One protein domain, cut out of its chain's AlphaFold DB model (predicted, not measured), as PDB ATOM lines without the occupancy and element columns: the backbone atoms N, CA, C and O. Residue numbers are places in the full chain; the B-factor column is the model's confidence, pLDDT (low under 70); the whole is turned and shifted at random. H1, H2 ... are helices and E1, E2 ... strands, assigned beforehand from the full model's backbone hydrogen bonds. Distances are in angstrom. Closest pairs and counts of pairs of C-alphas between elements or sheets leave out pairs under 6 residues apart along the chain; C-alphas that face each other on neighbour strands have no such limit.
ATOM      1  N   ALA A   2      -2.209   6.309  -1.617       83.06
ATOM      2  CA  ALA A   2      -2.500   5.566  -2.849       83.06
ATOM      3  C   ALA A   2      -3.538   4.436  -2.669       83.06
ATOM      4  O   ALA A   2      -4.457   4.315  -3.471       83.06
ATOM      5  N   TRP A   3      -3.473   3.694  -1.555       85.38
ATOM      6  CA  TRP A   3      -4.472   2.675  -1.195       85.38
ATOM      7  C   TRP A   3      -5.894   3.220  -1.032       85.38
ATOM      8  O   TRP A   3      -6.840   2.622  -1.530       85.38
ATOM      9  N   LEU A   4      -6.058   4.365  -0.366       86.75
ATOM     10  CA  LEU A   4      -7.374   4.989  -0.223       86.75
ATOM     11  C   LEU A   4      -7.891   5.483  -1.575       86.75
ATOM     12  O   LEU A   4      -9.068   5.324  -1.865       86.75
ATOM     13  N   ASN A   5      -7.018   6.029  -2.424       86.00
ATOM     14  CA  ASN A   5      -7.415   6.438  -3.767       86.00
ATOM     15  C   ASN A   5      -7.866   5.238  -4.623       86.00
ATOM     16  O   ASN A   5      -8.915   5.324  -5.253       86.00
ATOM     17  N   LEU A   6      -7.142   4.111  -4.583       86.44
ATOM     18  CA  LEU A   6      -7.552   2.867  -5.251       86.44
ATOM     19  C   LEU A   6      -8.942   2.419  -4.776       86.44
ATOM     20  O   LEU A   6      -9.836   2.180  -5.578       86.44
ATOM     21  N   LEU A   7      -9.138   2.331  -3.458       87.94
ATOM     22  CA  LEU A   7     -10.397   1.860  -2.887       87.94
ATOM     23  C   LEU A   7     -11.566   2.830  -3.151       87.94
ATOM     24  O   LEU A   7     -12.713   2.392  -3.215       87.94
ATOM     25  N   LYS A   8     -11.291   4.132  -3.321       86.12
ATOM     26  CA  LYS A   8     -12.290   5.159  -3.667       86.12
ATOM     27  C   LYS A   8     -12.803   5.011  -5.103       86.12
ATOM     28  O   LYS A   8     -13.943   5.366  -5.369       86.12
ATOM     29  N   GLN A   9     -11.982   4.488  -6.013       81.62
ATOM     30  CA  GLN A   9     -12.362   4.240  -7.411       81.62
ATOM     31  C   GLN A   9     -13.260   2.999  -7.580       81.62
ATOM     32  O   GLN A   9     -13.734   2.732  -8.683       81.62
ATOM     33  N   GLY A  10     -13.489   2.232  -6.508       77.44
ATOM     34  CA  GLY A  10     -14.357   1.056  -6.514       77.44
ATOM     35  C   GLY A  10     -15.849   1.365  -6.653       77.44
ATOM     36  O   GLY A  10     -16.304   2.474  -6.383       77.44
ATOM     37  N   SER A  11     -16.625   0.344  -7.028       75.81
ATOM     38  CA  SER A  11     -18.092   0.405  -7.053       75.81
ATOM     39  C   SER A  11     -18.694   0.480  -5.641       75.81
ATOM     40  O   SER A  11     -18.005   0.309  -4.630       75.81
ATOM     41  N   GLU A  12     -20.015   0.687  -5.549       75.88
ATOM     42  CA  GLU A  12     -20.718   0.729  -4.259       75.88
ATOM     43  C   GLU A  12     -20.570  -0.550  -3.422       75.88
ATOM     44  O   GLU A  12     -20.623  -0.463  -2.192       75.88
ATOM     45  N   GLU A  13     -20.329  -1.691  -4.077       82.44
ATOM     46  CA  GLU A  13     -20.101  -3.010  -3.469       82.44
ATOM     47  C   GLU A  13     -18.714  -3.154  -2.816       82.44
ATOM     48  O   GLU A  13     -18.437  -4.144  -2.136       82.44
ATOM     49  N   GLY A  14     -17.828  -2.173  -3.013       85.81
ATOM     50  CA  GLY A  14     -16.450  -2.206  -2.543       85.81
ATOM     51  C   GLY A  14     -15.511  -2.996  -3.458       85.81
ATOM     52  O   GLY A  14     -15.912  -3.791  -4.310       85.81
ATOM     53  N   VAL A  15     -14.215  -2.768  -3.267       89.44
ATOM     54  CA  VAL A  15     -13.147  -3.366  -4.068       89.44
ATOM     55  C   VAL A  15     -12.746  -4.712  -3.487       89.44
ATOM     56  O   VAL A  15     -12.403  -4.836  -2.307       89.44
ATOM     57  N   LYS A  16     -12.728  -5.721  -4.351       89.00
ATOM     58  CA  LYS A  16     -12.091  -7.004  -4.079       89.00
ATOM     59  C   LYS A  16     -10.613  -6.897  -4.445       89.00
ATOM     60  O   LYS A  16     -10.286  -6.643  -5.595       89.00
ATOM     61  N   LEU A  17      -9.727  -7.073  -3.467       86.44
ATOM     62  CA  LEU A  17      -8.278  -6.986  -3.701       86.44
ATOM     63  C   LEU A  17      -7.666  -8.330  -4.089       86.44
ATOM     64  O   LEU A  17      -6.724  -8.370  -4.871       86.44
ATOM     65  N   PHE A  18      -8.234  -9.429  -3.591       84.38
ATOM     66  CA  PHE A  18      -7.710 -10.772  -3.806       84.38
ATOM     67  C   PHE A  18      -8.790 -11.733  -4.278       84.38
ATOM     68  O   PHE A  18      -9.965 -11.567  -3.952       84.38
ATOM     69  N   ASP A  19      -8.377 -12.786  -4.970       87.00
ATOM     70  CA  ASP A  19      -9.166 -13.993  -5.191       87.00
ATOM     71  C   ASP A  19      -8.265 -15.226  -5.182       87.00
ATOM     72  O   ASP A  19      -7.043 -15.103  -5.121       87.00
ATOM     73  N   ILE A  20      -8.866 -16.409  -5.257       85.81
ATOM     74  CA  ILE A  20      -8.124 -17.634  -5.548       85.81
ATOM     75  C   ILE A  20      -8.229 -17.960  -7.028       85.81
ATOM     76  O   ILE A  20      -9.307 -17.920  -7.622       85.81
ATOM     77  N   ASP A  21      -7.089 -18.278  -7.629       88.38
ATOM     78  CA  ASP A  21      -7.053 -18.875  -8.945       88.38
ATOM     79  C   ASP A  21      -7.642 -20.285  -8.889       88.38
ATOM     80  O   ASP A  21      -7.106 -21.177  -8.241       88.38
ATOM     81  N   VAL A  22      -8.765 -20.487  -9.573       85.38
ATOM     82  CA  VAL A  22      -9.494 -21.762  -9.552       85.38
ATOM     83  C   VAL A  22      -8.730 -22.915 -10.205       85.38
ATOM     84  O   VAL A  22      -9.106 -24.063 -10.002       85.38
ATOM     85  N   LYS A  23      -7.686 -22.635 -10.996       86.81
ATOM     86  CA  LYS A  23      -6.879 -23.669 -11.651       86.81
ATOM     87  C   LYS A  23      -5.692 -24.082 -10.794       86.81
ATOM     88  O   LYS A  23      -5.385 -25.265 -10.728       86.81
ATOM     89  N   THR A  24      -5.015 -23.121 -10.164       88.19
ATOM     90  CA  THR A  24      -3.770 -23.395  -9.424       88.19
ATOM     91  C   THR A  24      -3.958 -23.432  -7.907       88.19
ATOM     92  O   THR A  24      -3.168 -24.049  -7.199       88.19
ATOM     93  N   GLY A  25      -5.011 -22.789  -7.399       85.69
ATOM     94  CA  GLY A  25      -5.279 -22.627  -5.973       85.69
ATOM     95  C   GLY A  25      -4.499 -21.485  -5.336       85.69
ATOM     96  O   GLY A  25      -4.496 -21.366  -4.111       85.69
ATOM     97  N   ASP A  26      -3.845 -20.656  -6.144       86.56
ATOM     98  CA  ASP A  26      -3.014 -19.551  -5.680       86.56
ATOM     99  C   ASP A  26      -3.888 -18.375  -5.299       86.56
ATOM    100  O   ASP A  26      -4.839 -18.038  -6.006       86.56
ATOM    101  N   MET A  27      -3.523 -17.687  -4.223       84.00
ATOM    102  CA  MET A  27      -4.066 -16.360  -4.017       84.00
ATOM    103  C   MET A  27      -3.463 -15.411  -5.044       84.00
ATOM    104  O   MET A  27      -2.245 -15.317  -5.179       84.00
ATOM    105  N   LYS A  28      -4.327 -14.684  -5.739       83.00
ATOM    106  CA  LYS A  28      -3.941 -13.652  -6.690       83.00
ATOM    107  C   LYS A  28      -4.555 -12.322  -6.316       83.00
ATOM    108  O   LYS A  28      -5.680 -12.255  -5.821       83.00
ATOM    109  N   LEU A  29      -3.811 -11.262  -6.598       81.38
ATOM    110  CA  LEU A  29      -4.351  -9.913  -6.623       81.38
ATOM    111  C   LEU A  29      -5.275  -9.789  -7.839       81.38
ATOM    112  O   LEU A  29      -4.903 -10.190  -8.940       81.38
ATOM    113  N   VAL A  30      -6.487  -9.283  -7.627       82.62
ATOM    114  CA  VAL A  30      -7.470  -9.049  -8.705       82.62
ATOM    115  C   VAL A  30      -7.739  -7.571  -8.957       82.62
ATOM    116  O   VAL A  30      -8.304  -7.223  -9.988       82.62
ATOM    117  N   ALA A  31      -7.298  -6.708  -8.044       78.88
ATOM    118  CA  ALA A  31      -7.128  -5.287  -8.296       78.88
ATOM    119  C   ALA A  31      -5.629  -5.004  -8.362       78.88
ATOM    120  O   ALA A  31      -4.875  -5.587  -7.583       78.88
ATOM    121  N   GLU A  32      -5.208  -4.117  -9.262       70.56
ATOM    122  CA  GLU A  32      -3.820  -3.667  -9.327       70.56
ATOM    123  C   GLU A  32      -3.535  -2.775  -8.118       70.56
ATOM    124  O   GLU A  32      -4.048  -1.654  -8.032       70.56
ATOM    125  N   PRO A  33      -2.777  -3.269  -7.126       70.62
ATOM    126  CA  PRO A  33      -2.446  -2.437  -5.998       70.62
ATOM    127  C   PRO A  33      -1.476  -1.343  -6.453       70.62
ATOM    128  O   PRO A  33      -0.636  -1.590  -7.321       70.62
ATOM    129  N   PRO A  34      -1.496  -0.165  -5.814       67.88
ATOM    130  CA  PRO A  34      -0.497   0.861  -6.084       67.88
ATOM    131  C   PRO A  34       0.920   0.378  -5.759       67.88
ATOM    132  O   PRO A  34       1.876   0.969  -6.215       67.88
ATOM    133  N   MET A  35       1.084  -0.689  -4.974       70.50
ATOM    134  CA  MET A  35       2.392  -1.261  -4.694       70.50
ATOM    135  C   MET A  35       2.321  -2.780  -4.694       70.50
ATOM    136  O   MET A  35       1.387  -3.366  -4.138       70.50
ATOM    137  N   LYS A  36       3.343  -3.420  -5.274       71.81
ATOM    138  CA  LYS A  36       3.572  -4.852  -5.080       71.81
ATOM    139  C   LYS A  36       3.958  -5.070  -3.621       71.81
ATOM    140  O   LYS A  36       5.080  -4.777  -3.227       71.81
ATOM    141  N   LEU A  37       2.991  -5.525  -2.838       72.88
ATOM    142  CA  LEU A  37       3.159  -5.902  -1.444       72.88
ATOM    143  C   LEU A  37       3.052  -7.411  -1.309       72.88
ATOM    144  O   LEU A  37       2.212  -8.037  -1.963       72.88
ATOM    145  N   GLU A  38       3.832  -7.965  -0.387       78.12
ATOM    146  CA  GLU A  38       3.565  -9.306   0.111       78.12
ATOM    147  C   GLU A  38       2.193  -9.337   0.795       78.12
ATOM    148  O   GLU A  38       1.747  -8.361   1.410       78.12
ATOM    149  N   LEU A  39       1.510 -10.481   0.718       73.88
ATOM    150  CA  LEU A  39       0.144 -10.627   1.232       73.88
ATOM    151  C   LEU A  39       0.019 -10.176   2.697       73.88
ATOM    152  O   LEU A  39      -0.933  -9.490   3.066       73.88
ATOM    153  N   THR A  40       0.990 -10.542   3.534       79.12
ATOM    154  CA  THR A  40       0.987 -10.206   4.964       79.12
ATOM    155  C   THR A  40       1.117  -8.704   5.212       79.12
ATOM    156  O   THR A  40       0.495  -8.172   6.132       79.12
ATOM    157  N   GLU A  41       1.889  -7.997   4.392       84.12
ATOM    158  CA  GLU A  41       2.062  -6.549   4.491       84.12
ATOM    159  C   GLU A  41       0.809  -5.814   4.037       84.12
ATOM    160  O   GLU A  41       0.367  -4.874   4.701       84.12
ATOM    161  N   LEU A  42       0.196  -6.284   2.950       83.19
ATOM    162  CA  LEU A  42      -1.058  -5.744   2.452       83.19
ATOM    163  C   LEU A  42      -2.181  -5.894   3.484       83.19
ATOM    164  O   LEU A  42      -2.855  -4.914   3.802       83.19
ATOM    165  N   LEU A  43      -2.334  -7.071   4.098       83.75
ATOM    166  CA  LEU A  43      -3.307  -7.263   5.178       83.75
ATOM    167  C   LEU A  43      -3.078  -6.275   6.334       83.75
ATOM    168  O   LEU A  43      -4.021  -5.611   6.759       83.75
ATOM    169  N   LYS A  44      -1.824  -6.060   6.754       88.75
ATOM    170  CA  LYS A  44      -1.483  -5.052   7.777       88.75
ATOM    171  C   LYS A  44      -1.809  -3.621   7.347       88.75
ATOM    172  O   LYS A  44      -2.076  -2.771   8.195       88.75
ATOM    173  N   VAL A  45      -1.685  -3.283   6.062       89.00
ATOM    174  CA  VAL A  45      -2.083  -1.959   5.550       89.00
ATOM    175  C   VAL A  45      -3.597  -1.794   5.663       89.00
ATOM    176  O   VAL A  45      -4.053  -0.775   6.178       89.00
ATOM    177  N   LEU A  46      -4.367  -2.798   5.248       90.25
ATOM    178  CA  LEU A  46      -5.831  -2.765   5.281       90.25
ATOM    179  C   LEU A  46      -6.362  -2.693   6.716       90.25
ATOM    180  O   LEU A  46      -7.178  -1.824   7.012       90.25
ATOM    181  N   GLU A  47      -5.815  -3.498   7.628       91.50
ATOM    182  CA  GLU A  47      -6.137  -3.442   9.062       91.50
ATOM    183  C   GLU A  47      -5.858  -2.058   9.662       91.50
ATOM    184  O   GLU A  47      -6.672  -1.516  10.411       91.50
ATOM    185  N   ARG A  48      -4.734  -1.426   9.293       93.00
ATOM    186  CA  ARG A  48      -4.418  -0.060   9.737       93.00
ATOM    187  C   ARG A  48      -5.435   0.958   9.222       93.00
ATOM    188  O   ARG A  48      -5.831   1.840   9.984       93.00
ATOM    189  N   LEU A  49      -5.869   0.856   7.967       93.25
ATOM    190  CA  LEU A  49      -6.882   1.758   7.405       93.25
ATOM    191  C   LEU A  49      -8.257   1.566   8.061       93.25
ATOM    192  O   LEU A  49      -8.937   2.554   8.343       93.25
ATOM    193  N   GLU A  50      -8.636   0.323   8.359       94.19
ATOM    194  CA  GLU A  50      -9.868   0.008   9.091       94.19
ATOM    195  C   GLU A  50      -9.837   0.500  10.534       94.19
ATOM    196  O   GLU A  50     -10.790   1.135  10.980       94.19
ATOM    197  N   SER A  51      -8.725   0.294  11.249       94.94
ATOM    198  CA  SER A  51      -8.567   0.754  12.640       94.94
ATOM    199  C   SER A  51      -8.718   2.273  12.794       94.94
ATOM    200  O   SER A  51      -9.066   2.766  13.863       94.94
ATOM    201  N   ARG A  52      -8.487   3.020  11.708       94.38
ATOM    202  CA  ARG A  52      -8.647   4.478  11.624       94.38
ATOM    203  C   ARG A  52     -10.003   4.906  11.055       94.38
ATOM    204  O   ARG A  52     -10.191   6.087  10.785       94.38
ATOM    205  N   ALA A  53     -10.916   3.964  10.821       94.25
ATOM    206  CA  ALA A  53     -12.218   4.180  10.193       94.25
ATOM    207  C   ALA A  53     -12.153   4.863   8.810       94.25
ATOM    208  O   ALA A  53     -13.120   5.493   8.383       94.25
ATOM    209  N   LEU A  54     -11.031   4.733   8.089       94.25
ATOM    210  CA  LEU A  54     -10.859   5.273   6.729       94.25
ATOM    211  C   LEU A  54     -11.367   4.297   5.660       94.25
ATOM    212  O   LEU A  54     -11.712   4.695   4.548       94.25
ATOM    213  N   VAL A  55     -11.411   3.014   6.008       94.88
ATOM    214  CA  VAL A  55     -11.915   1.918   5.183       94.88
ATOM    215  C   VAL A  55     -12.866   1.081   6.034       94.88
ATOM    216  O   VAL A  55     -12.671   0.944   7.239       94.88
ATOM    217  N   LYS A  56     -13.903   0.528   5.409       94.44
ATOM    218  CA  LYS A  56     -14.737  -0.543   5.959       94.44
ATOM    219  C   LYS A  56     -14.538  -1.795   5.122       94.44
ATOM    220  O   LYS A  56     -14.480  -1.691   3.894       94.44
ATOM    221  N   SER A  57     -14.500  -2.958   5.766       93.25
ATOM    222  CA  SER A  57     -14.621  -4.229   5.064       93.25
ATOM    223  C   SER A  57     -15.991  -4.865   5.184       93.25
ATOM    224  O   SER A  57     -16.723  -4.679   6.156       93.25
ATOM    225  N   PHE A  58     -16.292  -5.679   4.181       92.00
ATOM    226  CA  PHE A  58     -17.474  -6.514   4.100       92.00
ATOM    227  C   PHE A  58     -17.033  -7.951   3.867       92.00
ATOM    228  O   PHE A  58     -16.082  -8.208   3.125       92.00
ATOM    229  N   PHE A  59     -17.710  -8.884   4.528       92.62
ATOM    230  CA  PHE A  59     -17.487 -10.303   4.309       92.62
ATOM    231  C   PHE A  59     -17.820 -10.672   2.859       92.62
ATOM    232  O   PHE A  59     -18.914 -10.371   2.395       92.62
ATOM    233  N   GLU A  60     -16.890 -11.340   2.175       90.44
ATOM    234  CA  GLU A  60     -17.116 -11.883   0.829       90.44
ATOM    235  C   GLU A  60     -17.351 -13.395   0.899       90.44
ATOM    236  O   GLU A  60     -18.400 -13.907   0.524       90.44
ATOM    237  N   LYS A  61     -16.337 -14.126   1.372       90.62
ATOM    238  CA  LYS A  61     -16.348 -15.587   1.495       90.62
ATOM    239  C   LYS A  61     -15.260 -16.057   2.453       90.62
ATOM    240  O   LYS A  61     -14.284 -15.348   2.696       90.62
ATOM    241  N   LYS A  62     -15.390 -17.287   2.952       90.19
ATOM    242  CA  LYS A  62     -14.274 -18.024   3.559       90.19
ATOM    243  C   LYS A  62     -13.747 -19.048   2.571       90.19
ATOM    244  O   LYS A  62     -14.537 -19.704   1.899       90.19
ATOM    245  N   ILE A  63     -12.431 -19.197   2.514       89.00
ATOM    246  CA  ILE A  63     -11.790 -20.237   1.713       89.00
ATOM    247  C   ILE A  63     -10.855 -21.046   2.603       89.00
ATOM    248  O   ILE A  63     -10.126 -20.473   3.414       89.00
ATOM    249  N   ALA A  64     -10.902 -22.368   2.458       89.81
ATOM    250  CA  ALA A  64      -9.933 -23.261   3.072       89.81
ATOM    251  C   ALA A  64      -8.585 -23.129   2.350       89.81
ATOM    252  O   ALA A  64      -8.538 -23.107   1.123       89.81
ATOM    253  N   LEU A  65      -7.497 -23.059   3.108       90.06
ATOM    254  CA  LEU A  65      -6.126 -23.058   2.615       90.06
ATOM    255  C   LEU A  65      -5.384 -24.255   3.194       90.06
ATOM    256  O   LEU A  65      -5.561 -24.610   4.362       90.06
ATOM    257  N   CYS A  66      -4.531 -24.867   2.380       91.00
ATOM    258  CA  CYS A  66      -3.701 -25.970   2.828       91.00
ATOM    259  C   CYS A  66      -2.708 -25.455   3.871       91.00
ATOM    260  O   CYS A  66      -1.931 -24.543   3.595       91.00
ATOM    261  N   SER A  67      -2.683 -26.074   5.050       89.94
ATOM    262  CA  SER A  67      -1.746 -25.714   6.119       89.94
ATOM    263  C   SER A  67      -0.280 -26.004   5.766       89.94
ATOM    264  O   SER A  67       0.617 -25.475   6.419       89.94
ATOM    265  N   ARG A  68      -0.020 -26.820   4.733       91.12
ATOM    266  CA  ARG A  68       1.331 -27.144   4.250       91.12
ATOM    267  C   ARG A  68       1.831 -26.207   3.156       91.12
ATOM    268  O   ARG A  68       2.964 -25.750   3.240       91.12
ATOM    269  N   CYS A  69       1.023 -25.950   2.127       91.12
ATOM    270  CA  CYS A  69       1.465 -25.208   0.936       91.12
ATOM    271  C   CYS A  69       0.685 -23.911   0.663       91.12
ATOM    272  O   CYS A  69       1.010 -23.195  -0.281       91.12
ATOM    273  N   GLY A  70      -0.354 -23.608   1.448       88.50
ATOM    274  CA  GLY A  70      -1.159 -22.390   1.321       88.50
ATOM    275  C   GLY A  70      -2.127 -22.351   0.133       88.50
ATOM    276  O   GLY A  70      -2.812 -21.347  -0.036       88.50
ATOM    277  N   LYS A  71      -2.215 -23.409  -0.688       90.62
ATOM    278  CA  LYS A  71      -3.121 -23.468  -1.849       90.62
ATOM    279  C   LYS A  71      -4.562 -23.777  -1.433       90.62
ATOM    280  O   LYS A  71      -4.790 -24.481  -0.450       90.62
ATOM    281  N   GLY A  72      -5.525 -23.258  -2.192       90.62
ATOM    282  CA  GLY A  72      -6.962 -23.336  -1.901       90.62
ATOM    283  C   GLY A  72      -7.767 -24.349  -2.721       90.62
ATOM    284  O   GLY A  72      -8.973 -24.159  -2.865       90.62
ATOM    285  N   TYR A 164      -8.705 -21.469   7.567       89.12
ATOM    286  CA  TYR A 164      -9.670 -20.684   6.796       89.12
ATOM    287  C   TYR A 164      -9.254 -19.224   6.695       89.12
ATOM    288  O   TYR A 164      -9.144 -18.520   7.700       89.12
ATOM    289  N   LEU A 165      -9.121 -18.735   5.465       86.81
ATOM    290  CA  LEU A 165      -8.957 -17.317   5.194       86.81
ATOM    291  C   LEU A 165     -10.316 -16.659   4.973       86.81
ATOM    292  O   LEU A 165     -11.110 -17.101   4.141       86.81
ATOM    293  N   THR A 166     -10.564 -15.560   5.686       89.62
ATOM    294  CA  THR A 166     -11.734 -14.710   5.444       89.62
ATOM    295  C   THR A 166     -11.397 -13.663   4.395       89.62
ATOM    296  O   THR A 166     -10.639 -12.729   4.654       89.62
ATOM    297  N   MET A 167     -11.985 -13.818   3.216       87.75
ATOM    298  CA  MET A 167     -11.892 -12.844   2.142       87.75
ATOM    299  C   MET A 167     -12.886 -11.715   2.366       87.75
ATOM    300  O   MET A 167     -14.014 -11.932   2.822       87.75
ATOM    301  N   ARG A 168     -12.447 -10.502   2.035       91.12
ATOM    302  CA  ARG A 168     -13.189  -9.269   2.275       91.12
ATOM    303  C   ARG A 168     -13.189  -8.381   1.041       91.12
ATOM    304  O   ARG A 168     -12.218  -8.377   0.278       91.12
ATOM    305  N   ARG A 169     -14.256  -7.601   0.900       92.25
ATOM    306  CA  ARG A 169     -14.291  -6.396   0.063       92.25
ATOM    307  C   ARG A 169     -14.028  -5.178   0.919       92.25
ATOM    308  O   ARG A 169     -14.409  -5.177   2.083       92.25
ATOM    309  N   TYR A 170     -13.422  -4.152   0.339       92.75
ATOM    310  CA  TYR A 170     -13.044  -2.933   1.046       92.75
ATOM    311  C   TYR A 170     -13.671  -1.714   0.382       92.75
ATOM    312  O   TYR A 170     -13.590  -1.551  -0.834       92.75
ATOM    313  N   LYS A 171     -14.275  -0.837   1.182       93.12
ATOM    314  CA  LYS A 171     -14.852   0.430   0.726       93.12
ATOM    315  C   LYS A 171     -14.281   1.573   1.543       93.12
ATOM    316  O   LYS A 171     -14.180   1.475   2.765       93.12
ATOM    317  N   VAL A 172     -13.931   2.661   0.872       93.31
ATOM    318  CA  VAL A 172     -13.531   3.898   1.549       93.31
ATOM    319  C   VAL A 172     -14.736   4.501   2.267       93.31
ATOM    320  O   VAL A 172     -15.844   4.510   1.735       93.31
ATOM    321  N   THR A 173     -14.534   4.972   3.494       93.88
ATOM    322  CA  THR A 173     -15.559   5.717   4.243       93.88
ATOM    323  C   THR A 173     -15.603   7.174   3.802       93.88
ATOM    324  O   THR A 173     -14.652   7.662   3.199       93.88
ATOM    325  N   ASP A 174     -16.644   7.919   4.169       92.31
ATOM    326  CA  ASP A 174     -16.705   9.360   3.879       92.31
ATOM    327  C   ASP A 174     -15.477  10.106   4.425       92.31
ATOM    328  O   ASP A 174     -14.895  10.947   3.740       92.31
ATOM    329  N   SER A 175     -15.005   9.730   5.619       91.94
ATOM    330  CA  SER A 175     -13.778  10.274   6.212       91.94
ATOM    331  C   SER A 175     -12.530   9.931   5.393       91.94
ATOM    332  O   SER A 175     -11.677  10.793   5.188       91.94
ATOM    333  N   GLY A 176     -12.418   8.697   4.891       91.56
ATOM    334  CA  GLY A 176     -11.328   8.308   3.995       91.56
ATOM    335  C   GLY A 176     -11.386   9.036   2.647       91.56
ATOM    336  O   GLY A 176     -10.351   9.473   2.146       91.56
ATOM    337  N   SER A 177     -12.583   9.232   2.092       89.44
ATOM    338  CA  SER A 177     -12.807   9.945   0.830       89.44
ATOM    339  C   SER A 177     -12.428  11.416   0.942       89.44
ATOM    340  O   SER A 177     -11.711  11.926   0.078       89.44
ATOM    341  N   LEU A 178     -12.846  12.071   2.028       89.56
ATOM    342  CA  LEU A 178     -12.479  13.450   2.332       89.56
ATOM    343  C   LEU A 178     -10.965  13.588   2.520       89.56
ATOM    344  O   LEU A 178     -10.362  14.529   2.009       89.56
ATOM    345  N   LEU A 179     -10.328  12.632   3.206       88.00
ATOM    346  CA  LEU A 179      -8.879  12.636   3.388       88.00
ATOM    347  C   LEU A 179      -8.147  12.577   2.039       88.00
ATOM    348  O   LEU A 179      -7.226  13.362   1.825       88.00
TER     349      LEU A 179
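What this domain is: This is residues 2 to 72 and 164 to 179 of the 292 residues of a protein of Caldiarchaeum subterraneum (UniProt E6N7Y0). A long two-stranded antiparallel ribbon, E3 and E4, runs along the length of the domain, with H1, H3 and the last turns of H2 gathered at the end where E3 begins and E4 ends. A small hairpin, E1 and E2, sits beside the ribbon with E1 toward E4, and residues 66 to 72 make a loop at the ribbon's other end. The printed part has 87 residues, with three named helices and four named strands in the order H1, E1, E2, H2, E3, E4, H3, in two antiparallel sheets of order E1 - E2 and E3 - E4. The class is mixed, helices and strands; the whole is compact, with a radius of gyration of the C-alphas of 13.3 A, and elongated, spanning 42 by 23 by 21 A.

How they stand to each other: E3, residues 55 to 65, and E4, residues 164 to 172, are antiparallel neighbours at 159 degrees; N 56 and O 171 are 2.8 A apart and N 165 and O 63 are 2.9 A apart, both within hydrogen-bond range. E3 bends by 67 degrees at residue 61. Residues 15 to 16 pair with residues 169 to 170 of E4, antiparallel. E1, residues 18 to 20, and E2, residues 27 to 29, form a hairpin at 143 degrees, with N 28 and O 19 within hydrogen-bond range at 2.8 A. The closest C-alphas of E1 and E4 are those of Phe 18 and Met 167, 7.6 A apart, while E2 and E4 are apart. H2, residues 39 to 51, comes closest to E3 at the C-alphas of Leu 49 and Val 55, 5.5 A apart. H1, residues 2 to 8, comes closest to E4 at the C-alphas of Lys 8 and Val 172, also 5.5 A apart. H1 and H2 are near each other, with 6 pairs of C-alphas within 10 A. H3, residues 174 to 179, touches H1, the closest C-alphas being those of Lys 8 and Ser 177, 6.6 A apart. H1 and H3 run opposite ways at a shallow tilt of 33 degrees, only just short of steep. H2 and H3 are apart. In H1, H2 and H3 every O i to N i+4 pair is within hydrogen-bond range.

Where its parts are: E3 measures 25.8 A from first to last C-alpha, from C-alpha 55 at (-11.915, 1.918, 5.183) to C-alpha 65, and E4 measures 25.4 A. H2 is 18.3 A long, H1 9.8 A and H3 8.5 A; E1 is 7.1 A and E2 7.0 A. H1 begins at C-alpha 2, (-2.500, 5.566, -2.849), and H3 ends at C-alpha 179, (-8.879, 12.636, 3.388).

The domain as a whole: The two C-alphas farthest apart, those of Arg 68 and Leu 178, are 42.9 A apart. Residues 73 to 163 are not printed, and C-alphas 72 and 164 are 9.5 A apart across this cut, in the link from E3 to E4. Of the links that are printed whole, none is long. The mean pLDDT of the printed part is 86.8, and residue 34 is under 70.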